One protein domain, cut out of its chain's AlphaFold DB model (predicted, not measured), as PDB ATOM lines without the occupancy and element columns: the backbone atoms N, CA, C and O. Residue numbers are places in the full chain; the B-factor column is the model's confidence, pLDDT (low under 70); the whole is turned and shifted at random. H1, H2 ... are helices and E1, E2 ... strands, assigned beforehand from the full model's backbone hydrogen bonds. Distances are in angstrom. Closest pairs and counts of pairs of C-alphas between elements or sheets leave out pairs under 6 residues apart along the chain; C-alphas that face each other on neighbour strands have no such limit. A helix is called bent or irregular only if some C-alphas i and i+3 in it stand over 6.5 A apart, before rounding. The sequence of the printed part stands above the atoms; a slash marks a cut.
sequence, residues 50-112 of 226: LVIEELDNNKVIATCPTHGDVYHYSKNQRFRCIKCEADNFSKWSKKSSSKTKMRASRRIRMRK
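AT A GLANCE: This is residues 50 to 112 of the 226 residues of the protein "HNHc domain-containing protein" of marine sediment metagenome (UniProt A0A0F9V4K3). What does the model look like? A small, strongly twisted sheet of four strands, E1 to E4, forms a compact head, and one long helix, H1, leaves that head as an arm. Residues 86 to 112, of which 86 to 110 belong to H1, stick out, and this arm makes most of the length. What is the order of the parts? The printed part has 63 residues, with four named strands followed by one named helix; the sheet's order is E1, E2, E3, E4, antiparallel throughout, and the class is mixed, helices and strands. How large is it? It is extended, with a radius of gyration of the C-alphas of 18.7 A and spans of 61 by 21 by 13 A.

HOW THE PARTS SIT: How do the first strands pair? E1, residues 51 to 56, and E2, residues 59 to 64, form a hairpin, antiparallel at 158 degrees, with N 52 and O 61 at 2.8 A, within hydrogen-bond range. How does the sheet go on? E2 and E3, residues 68 to 75, form a hairpin at 133 degrees, with N 64 and O 68 at 2.8 A, within hydrogen-bond range; E3 bends by 58 degrees at residue 71. E3 and E4, residues 78 to 81, form a hairpin at 137 degrees, with N 75 and O 78 at 2.9 A, within hydrogen-bond range. The four strands are a meander, each the antiparallel neighbour of the one before, and the edge strands E1 and E4 are apart. Where does the helix meet the sheet? H1, residues 82 to 110, only grazes the sheet, with its residues 82 to 85; the closest C-alphas of E3 and H1 are those of His 72 and Ile 82, 5.8 A apart. In H1 every O i to N i+4 pair is within hydrogen-bond range.

IN THESE COORDINATES: Where does the first strand begin? C-alpha 51 of E1 is at (-24.131, 45.813, -8.104). How long are the strands? From first to last C-alpha E1 measures 12.2 A, E2 13.7 A, E3 19.5 A and E4 9.8 A. Where does the helix run? H1 goes from C-alpha 82 at (-12.687, 38.617, -3.433) to C-alpha 110 at (3.588, 6.893, 17.295), 41.2 A, and is not bent.

THE WHOLE: How far does it reach? The two C-alphas farthest apart are those of Glu 53 and Lys 112, 60.9 A. Without the stretch that stands free, the body has 36 residues and spans 23 by 18 by 12 A. Are there cuts or long links? The printed part has no cut, and the four links between its named elements are tight. Where is confidence low? The mean pLDDT of the printed part is 80.5, and it is under 70 at residue 77, residues 92 to 96 and residues 109 to 110.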
ATOM      1  N   LEU A  50     -26.070  44.330  -4.150       70.62
ATOM      2  CA  LEU A  50     -26.111  45.618  -4.836       70.62
ATOM      3  C   LEU A  50     -24.907  45.693  -5.770       70.62
ATOM      4  O   LEU A  50     -23.786  45.819  -5.288       70.62
ATOM      5  N   VAL A  51     -25.139  45.555  -7.074       76.44
ATOM      6  CA  VAL A  51     -24.131  45.813  -8.104       76.44
ATOM      7  C   VAL A  51     -24.093  47.320  -8.331       76.44
ATOM      8  O   VAL A  51     -25.114  47.917  -8.656       76.44
ATOM      9  N   ILE A  52     -22.930  47.915  -8.087       80.38
ATOM     10  CA  ILE A  52     -22.655  49.342  -8.280       80.38
ATOM     11  C   ILE A  52     -22.182  49.574  -9.709       80.38
ATOM     12  O   ILE A  52     -22.631  50.506 -10.365       80.38
ATOM     13  N   GLU A  53     -21.303  48.699 -10.192       83.12
ATOM     14  CA  GLU A  53     -20.705  48.812 -11.515       83.12
ATOM     15  C   GLU A  53     -20.468  47.422 -12.107       83.12
ATOM     16  O   GLU A  53     -19.960  46.516 -11.432       83.12
ATOM     17  N   GLU A  54     -20.844  47.252 -13.372       83.38
ATOM     18  CA  GLU A  54     -20.506  46.077 -14.168       83.38
ATOM     19  C   GLU A  54     -19.214  46.369 -14.933       83.38
ATOM     20  O   GLU A  54     -19.151  47.326 -15.696       83.38
ATOM     21  N   LEU A  55     -18.176  45.562 -14.698       84.88
ATOM     22  CA  LEU A  55     -16.863  45.754 -15.323       84.88
ATOM     23  C   LEU A  55     -16.683  44.817 -16.518       84.88
ATOM     24  O   LEU A  55     -16.356  45.253 -17.611       84.88
ATOM     25  N   ASP A  56     -16.920  43.523 -16.289       82.75
ATOM     26  CA  ASP A  56     -16.825  42.452 -17.281       82.75
ATOM     27  C   ASP A  56     -18.016  41.498 -17.109       82.75
ATOM     28  O   ASP A  56     -18.604  41.420 -16.029       82.75
ATOM     29  N   ASN A  57     -18.260  40.626 -18.095       77.81
ATOM     30  CA  ASN A  57     -19.271  39.554 -18.028       77.81
ATOM     31  C   ASN A  57     -19.207  38.704 -16.741       77.81
ATOM     32  O   ASN A  57     -20.198  38.105 -16.327       77.81
ATOM     33  N   ASN A  58     -18.033  38.640 -16.105       83.50
ATOM     34  CA  ASN A  58     -17.800  37.862 -14.894       83.50
ATOM     35  C   ASN A  58     -17.329  38.693 -13.696       83.50
ATOM     36  O   ASN A  58     -16.993  38.090 -12.676       83.50
ATOM     37  N   LYS A  59     -17.279  40.029 -13.774       88.56
ATOM     38  CA  LYS A  59     -16.785  40.880 -12.682       88.56
ATOM     39  C   LYS A  59     -17.677  42.089 -12.468       88.56
ATOM     40  O   LYS A  59     -18.004  42.807 -13.406       88.56
ATOM     41  N   VAL A  60     -17.993  42.340 -11.207       88.12
ATOM     42  CA  VAL A  60     -18.802  43.481 -10.785       88.12
ATOM     43  C   VAL A  60     -18.212  44.099  -9.526       88.12
ATOM     44  O   VAL A  60     -17.653  43.393  -8.679       88.12
ATOM     45  N   ILE A  61     -18.368  45.407  -9.366       88.12
ATOM     46  CA  ILE A  61     -18.233  46.055  -8.064       88.12
ATOM     47  C   ILE A  61     -19.592  45.941  -7.396       88.12
ATOM     48  O   ILE A  61     -20.605  46.375  -7.940       88.12
ATOM     49  N   ALA A  62     -19.626  45.304  -6.233       86.31
ATOM     50  CA  ALA A  62     -20.859  45.131  -5.487       86.31
ATOM     51  C   ALA A  62     -20.626  45.308  -3.991       86.31
ATOM     52  O   ALA A  62     -19.525  45.066  -3.487       86.31
ATOM     53  N   THR A  63     -21.677  45.670  -3.264       82.69
ATOM     54  CA  THR A  63     -21.603  45.820  -1.811       82.69
ATOM     55  C   THR A  63     -21.585  44.445  -1.144       82.69
ATOM     56  O   THR A  63     -22.547  43.669  -1.177       82.69
ATOM     57  N   CYS A  64     -20.457  44.117  -0.522       82.69
ATOM     58  CA  CYS A  64     -20.302  42.973   0.355       82.69
ATOM     59  C   CYS A  64     -20.739  43.343   1.783       82.69
ATOM     60  O   CYS A  64     -20.226  44.317   2.330       82.69
ATOM     61  N   PRO A  65     -21.565  42.521   2.461       78.50
ATOM     62  CA  PRO A  65     -21.968  42.782   3.848       78.50
ATOM     63  C   PRO A  65     -20.804  42.909   4.840       78.50
ATOM     64  O   PRO A  65     -20.959  43.502   5.899       78.50
ATOM     65  N   THR A  66     -19.659  42.301   4.525       79.44
ATOM     66  CA  THR A  66     -18.487  42.243   5.408       79.44
ATOM     67  C   THR A  66     -17.408  43.251   5.023       79.44
ATOM     68  O   THR A  66     -16.643  43.674   5.881       79.44
ATOM     69  N   HIS A  67     -17.318  43.621   3.745       85.06
ATOM     70  CA  HIS A  67     -16.175  44.370   3.211       85.06
ATOM     71  C   HIS A  67     -16.555  45.659   2.477       85.06
ATOM     72  O   HIS A  67     -15.660  46.298   1.929       85.06
ATOM     73  N   GLY A  68     -17.839  46.030   2.460       86.38
ATOM     74  CA  GLY A  68     -18.333  47.193   1.721       86.38
ATOM     75  C   GLY A  68     -18.227  46.998   0.211       86.38
ATOM     76  O   GLY A  68     -18.348  45.874  -0.281       86.38
ATOM     77  N   ASP A  69     -17.990  48.079  -0.521       89.62
ATOM     78  CA  ASP A  69     -17.986  48.086  -1.985       89.62
ATOM     79  C   ASP A  69     -16.657  47.568  -2.522       89.62
ATOM     80  O   ASP A  69     -15.608  48.204  -2.419       89.62
ATOM     81  N   VAL A  70     -16.681  46.340  -3.033       91.06
ATOM     82  CA  VAL A  70     -15.474  45.626  -3.450       91.06
ATOM     83  C   VAL A  70     -15.735  44.772  -4.678       91.06
ATOM     84  O   VAL A  70     -16.877  44.475  -5.039       91.06
ATOM     85  N   TYR A  71     -14.650  44.309  -5.291       92.25
ATOM     86  CA  TYR A  71     -14.709  43.392  -6.417       92.25
ATOM     87  C   TYR A  71     -15.380  42.071  -6.052       92.25
ATOM     88  O   TYR A  71     -15.032  41.388  -5.077       92.25
ATOM     89  N   HIS A  72     -16.316  41.696  -6.908       90.62
ATOM     90  CA  HIS A  72     -16.929  40.393  -6.940       90.62
ATOM     91  C   HIS A  72     -16.730  39.776  -8.309       90.62
ATOM     92  O   HIS A  72     -16.804  40.456  -9.328       90.62
ATOM     93  N   TYR A  73     -16.540  38.465  -8.334       90.06
ATOM     94  CA  TYR A  73     -16.556  37.713  -9.577       90.06
ATOM     95  C   TYR A  73     -17.727  36.730  -9.583       90.06
ATOM     96  O   TYR A  73     -18.146  36.222  -8.534       90.06
ATOM     97  N   SER A  74     -18.284  36.490 -10.764       82.62
ATOM     98  CA  SER A  74     -19.355  35.525 -10.982       82.62
ATOM     99  C   SER A  74     -18.769  34.117 -11.056       82.62
ATOM    100  O   SER A  74     -17.893  33.828 -11.867       82.62
ATOM    101  N   LYS A  75     -19.243  33.219 -10.190       76.94
ATOM    102  CA  LYS A  75     -18.925  31.788 -10.227       76.94
ATOM    103  C   LYS A  75     -20.179  30.993  -9.915       76.94
ATOM    104  O   LYS A  75     -20.769  31.165  -8.848       76.94
ATOM    105  N   ASN A  76     -20.578  30.118 -10.837       73.94
ATOM    106  CA  ASN A  76     -21.818  29.337 -10.762       73.94
ATOM    107  C   ASN A  76     -23.053  30.229 -10.535       73.94
ATOM    108  O   ASN A  76     -23.845  29.967  -9.632       73.94
ATOM    109  N   GLN A  77     -23.171  31.313 -11.312       69.25
ATOM    110  CA  GLN A  77     -24.269  32.292 -11.217       69.25
ATOM    111  C   GLN A  77     -24.363  33.010  -9.853       69.25
ATOM    112  O   GLN A  77     -25.411  33.539  -9.483       69.25
ATOM    113  N   ARG A  78     -23.271  33.032  -9.076       73.94
ATOM    114  CA  ARG A  78     -23.182  33.736  -7.791       73.94
ATOM    115  C   ARG A  78     -21.999  34.690  -7.777       73.94
ATOM    116  O   ARG A  78     -20.882  34.291  -8.095       73.94
ATOM    117  N   PHE A  79     -22.224  35.902  -7.284       82.75
ATOM    118  CA  PHE A  79     -21.154  36.855  -7.015       82.75
ATOM    119  C   PHE A  79     -20.426  36.519  -5.710       82.75
ATOM    120  O   PHE A  79     -21.028  36.493  -4.628       82.75
ATOM    121  N   ARG A  80     -19.118  36.267  -5.806       85.94
ATOM    122  CA  ARG A  80     -18.228  36.025  -4.663       85.94
ATOM    123  C   ARG A  80     -17.334  37.233  -4.432       85.94
ATOM    124  O   ARG A  80     -16.634  37.657  -5.340       85.94
ATOM    125  N   CYS A  81     -17.361  37.759  -3.209       89.81
ATOM    126  CA  CYS A  81     -16.463  38.829  -2.776       89.81
ATOM    127  C   CYS A  81     -15.025  38.304  -2.727       89.81
ATOM    128  O   CYS A  81     -14.762  37.315  -2.033       89.81
ATOM    129  N   ILE A  82     -14.104  38.996  -3.399       91.44
ATOM    130  CA  ILE A  82     -12.687  38.617  -3.433       91.44
ATOM    131  C   ILE A  82     -12.051  38.629  -2.033       91.44
ATOM    132  O   ILE A  82     -11.306  37.718  -1.677       91.44
ATOM    133  N   LYS A  83     -12.412  39.608  -1.193       92.25
ATOM    134  CA  LYS A  83     -11.892  39.724   0.178       92.25
ATOM    135  C   LYS A  83     -12.432  38.620   1.090       92.25
ATOM    136  O   LYS A  83     -11.655  38.006   1.811       92.25
ATOM    137  N   CYS A  84     -13.724  38.278   1.003       89.44
ATOM    138  CA  CYS A  84     -14.277  37.131   1.742       89.44
ATOM    139  C   CYS A  84     -13.572  35.823   1.387       89.44
ATOM    140  O   CYS A  84     -13.394  34.958   2.245       89.44
ATOM    141  N   GLU A  85     -13.218  35.643   0.119       89.88
ATOM    142  CA  GLU A  85     -12.519  34.441  -0.308       89.88
ATOM    143  C   GLU A  85     -11.079  34.407   0.200       89.88
ATOM    144  O   GLU A  85     -10.666  33.382   0.747       89.88
ATOM    145  N   ALA A  86     -10.361  35.529   0.123       89.00
ATOM    146  CA  ALA A  86      -9.032  35.669   0.711       89.00
ATOM    147  C   ALA A  86      -9.045  35.389   2.227       89.00
ATOM    148  O   ALA A  86      -8.219  34.621   2.727       89.00
ATOM    149  N   ASP A  87     -10.031  35.922   2.956       88.56
ATOM    150  CA  ASP A  87     -10.209  35.677   4.391       88.56
ATOM    151  C   ASP A  87     -10.472  34.198   4.691       88.56
ATOM    152  O   ASP A  87      -9.889  33.623   5.616       88.56
ATOM    153  N   ASN A  88     -11.344  33.555   3.912       84.94
ATOM    154  CA  ASN A  88     -11.637  32.132   4.062       84.94
ATOM    155  C   ASN A  88     -10.409  31.268   3.772       84.94
ATOM    156  O   ASN A  88     -10.129  30.331   4.525       84.94
ATOM    157  N   PHE A  89      -9.650  31.604   2.731       83.44
ATOM    158  CA  PHE A  89      -8.409  30.922   2.395       83.44
ATOM    159  C   PHE A  89      -7.366  31.080   3.509       83.44
ATOM    160  O   PHE A  89      -6.796  30.088   3.959       83.44
ATOM    161  N   SER A  90      -7.190  32.293   4.042       80.19
ATOM    162  CA  SER A  90      -6.302  32.586   5.177       80.19
ATOM    163  C   SER A  90      -6.699  31.818   6.446       80.19
ATOM    164  O   SER A  90      -5.858  31.244   7.142       80.19
ATOM    165  N   LYS A  91      -8.000  31.718   6.745       78.19
ATOM    166  CA  LYS A  91      -8.504  30.894   7.860       78.19
ATOM    167  C   LYS A  91      -8.210  29.408   7.643       78.19
ATOM    168  O   LYS A  91      -7.849  28.707   8.592       78.19
ATOM    169  N   TRP A  92      -8.367  28.915   6.417       68.00
ATOM    170  CA  TRP A  92      -8.117  27.515   6.081       68.00
ATOM    171  C   TRP A  92      -6.626  27.161   6.125       68.00
ATOM    172  O   TRP A  92      -6.266  26.143   6.720       68.00
ATOM    173  N   SER A  93      -5.752  28.025   5.603       68.75
ATOM    174  CA  SER A  93      -4.295  27.843   5.649       68.75
ATOM    175  C   SER A  93      -3.755  27.892   7.085       68.75
ATOM    176  O   SER A  93      -2.932  27.065   7.482       68.75
ATOM    177  N   LYS A  94      -4.294  28.770   7.940       66.00
ATOM    178  CA  LYS A  94      -3.962  28.775   9.375       66.00
ATOM    179  C   LYS A  94      -4.413  27.482  10.070       66.00
ATOM    180  O   LYS A  94      -3.622  26.879  10.799       66.00
ATOM    181  N   LYS A  95      -5.632  26.988   9.806       59.88
ATOM    182  CA  LYS A  95      -6.124  25.695  10.337       59.88
ATOM    183  C   LYS A  95      -5.300  24.493   9.855       59.88
ATOM    184  O   LYS A  95      -5.086  23.559  10.634       59.88
ATOM    185  N   SER A  96      -4.823  24.500   8.609       61.44
ATOM    186  CA  SER A  96      -4.000  23.410   8.073       61.44
ATOM    187  C   SER A  96      -2.650  23.324   8.789       61.44
ATOM    188  O   SER A  96      -2.208  22.212   9.074       61.44
ATOM    189  N   SER A  97      -2.054  24.448   9.203       72.00
ATOM    190  CA  SER A  97      -0.799  24.457   9.970       72.00
ATOM    191  C   SER A  97      -0.930  23.783  11.346       72.00
ATOM    192  O   SER A  97      -0.123  22.918  11.685       72.00
ATOM    193  N   SER A  98      -1.986  24.080  12.116       76.94
ATOM    194  CA  SER A  98      -2.226  23.479  13.439       76.94
ATOM    195  C   SER A  98      -2.581  21.994  13.334       76.94
ATOM    196  O   SER A  98      -2.007  21.153  14.028       76.94
ATOM    197  N   LYS A  99      -3.446  21.629  12.379       74.56
ATOM    198  CA  LYS A  99      -3.782  20.223  12.107       74.56
ATOM    199  C   LYS A  99      -2.556  19.433  11.638       74.56
ATOM    200  O   LYS A  99      -2.400  18.274  12.018       74.56
ATOM    201  N   THR A 100      -1.677  20.053  10.854       78.62
ATOM    202  CA  THR A 100      -0.403  19.464  10.415       78.62
ATOM    203  C   THR A 100       0.565  19.298  11.581       78.62
ATOM    204  O   THR A 100       1.093  18.202  11.744       78.62
ATOM    205  N   LYS A 101       0.717  20.304  12.456       79.81
ATOM    206  CA  LYS A 101       1.498  20.195  13.703       79.81
ATOM    207  C   LYS A 101       0.971  19.070  14.595       79.81
ATOM    208  O   LYS A 101       1.731  18.186  14.969       79.81
ATOM    209  N   MET A 102      -0.340  19.006  14.830       80.19
ATOM    210  CA  MET A 102      -0.976  17.925  15.594       80.19
ATOM    211  C   MET A 102      -0.725  16.547  14.962       80.19
ATOM    212  O   MET A 102      -0.409  15.588  15.668       80.19
ATOM    213  N   ARG A 103      -0.844  16.428  13.631       80.88
ATOM    214  CA  ARG A 103      -0.533  15.191  12.893       80.88
ATOM    215  C   ARG A 103       0.945  14.820  13.013       80.88
ATOM    216  O   ARG A 103       1.233  13.648  13.230       80.88
ATOM    217  N   ALA A 104       1.861  15.781  12.921       79.69
ATOM    218  CA  ALA A 104       3.296  15.568  13.092       79.69
ATOM    219  C   ALA A 104       3.625  15.109  14.519       79.69
ATOM    220  O   ALA A 104       4.243  14.062  14.688       79.69
ATOM    221  N   SER A 105       3.111  15.787  15.549       79.38
ATOM    222  CA  SER A 105       3.264  15.374  16.951       79.38
ATOM    223  C   SER A 105       2.635  14.006  17.221       79.38
ATOM    224  O   SER A 105       3.175  13.217  17.995       79.38
ATOM    225  N   ARG A 106       1.504  13.678  16.579       78.38
ATOM    226  CA  ARG A 106       0.929  12.326  16.631       78.38
ATOM    227  C   ARG A 106       1.878  11.317  15.985       78.38
ATOM    228  O   ARG A 106       2.183  10.332  16.634       78.38
ATOM    229  N   ARG A 107       2.404  11.572  14.782       76.75
ATOM    230  CA  ARG A 107       3.393  10.697  14.119       76.75
ATOM    231  C   ARG A 107       4.643  10.489  14.977       76.75
ATOM    232  O   ARG A 107       5.056   9.351  15.143       76.75
ATOM    233  N   ILE A 108       5.194  11.543  15.578       76.69
ATOM    234  CA  ILE A 108       6.356  11.460  16.481       76.69
ATOM    235  C   ILE A 108       6.027  10.608  17.713       76.69
ATOM    236  O   ILE A 108       6.793   9.715  18.059       76.69
ATOM    237  N   ARG A 109       4.863  10.809  18.345       69.88
ATOM    238  CA  ARG A 109       4.423   9.958  19.466       69.88
ATOM    239  C   ARG A 109       4.262   8.494  19.057       69.88
ATOM    240  O   ARG A 109       4.636   7.617  19.827       69.88
ATOM    241  N   MET A 110       3.752   8.240  17.853       65.69
ATOM    242  CA  MET A 110       3.588   6.893  17.295       65.69
ATOM    243  C   MET A 110       4.916   6.240  16.889       65.69
ATOM    244  O   MET A 110       4.942   5.027  16.750       65.69
ATOM    245  N   ARG A 111       6.007   7.004  16.716       71.88
ATOM    246  CA  ARG A 111       7.353   6.459  16.456       71.88
ATOM    247  C   ARG A 111       8.002   5.846  17.695       71.88
ATOM    248  O   ARG A 111       8.978   5.121  17.551       71.88
ATOM    249  N   LYS A 112       7.502   6.130  18.904       78.56
ATOM    250  CA  LYS A 112       8.028   5.486  20.112       78.56
ATOM    251  C   LYS A 112       7.659   3.991  20.069       78.56
ATOM    252  O   LYS A 112       6.457   3.712  20.021       78.56
TER     253      LYS A 112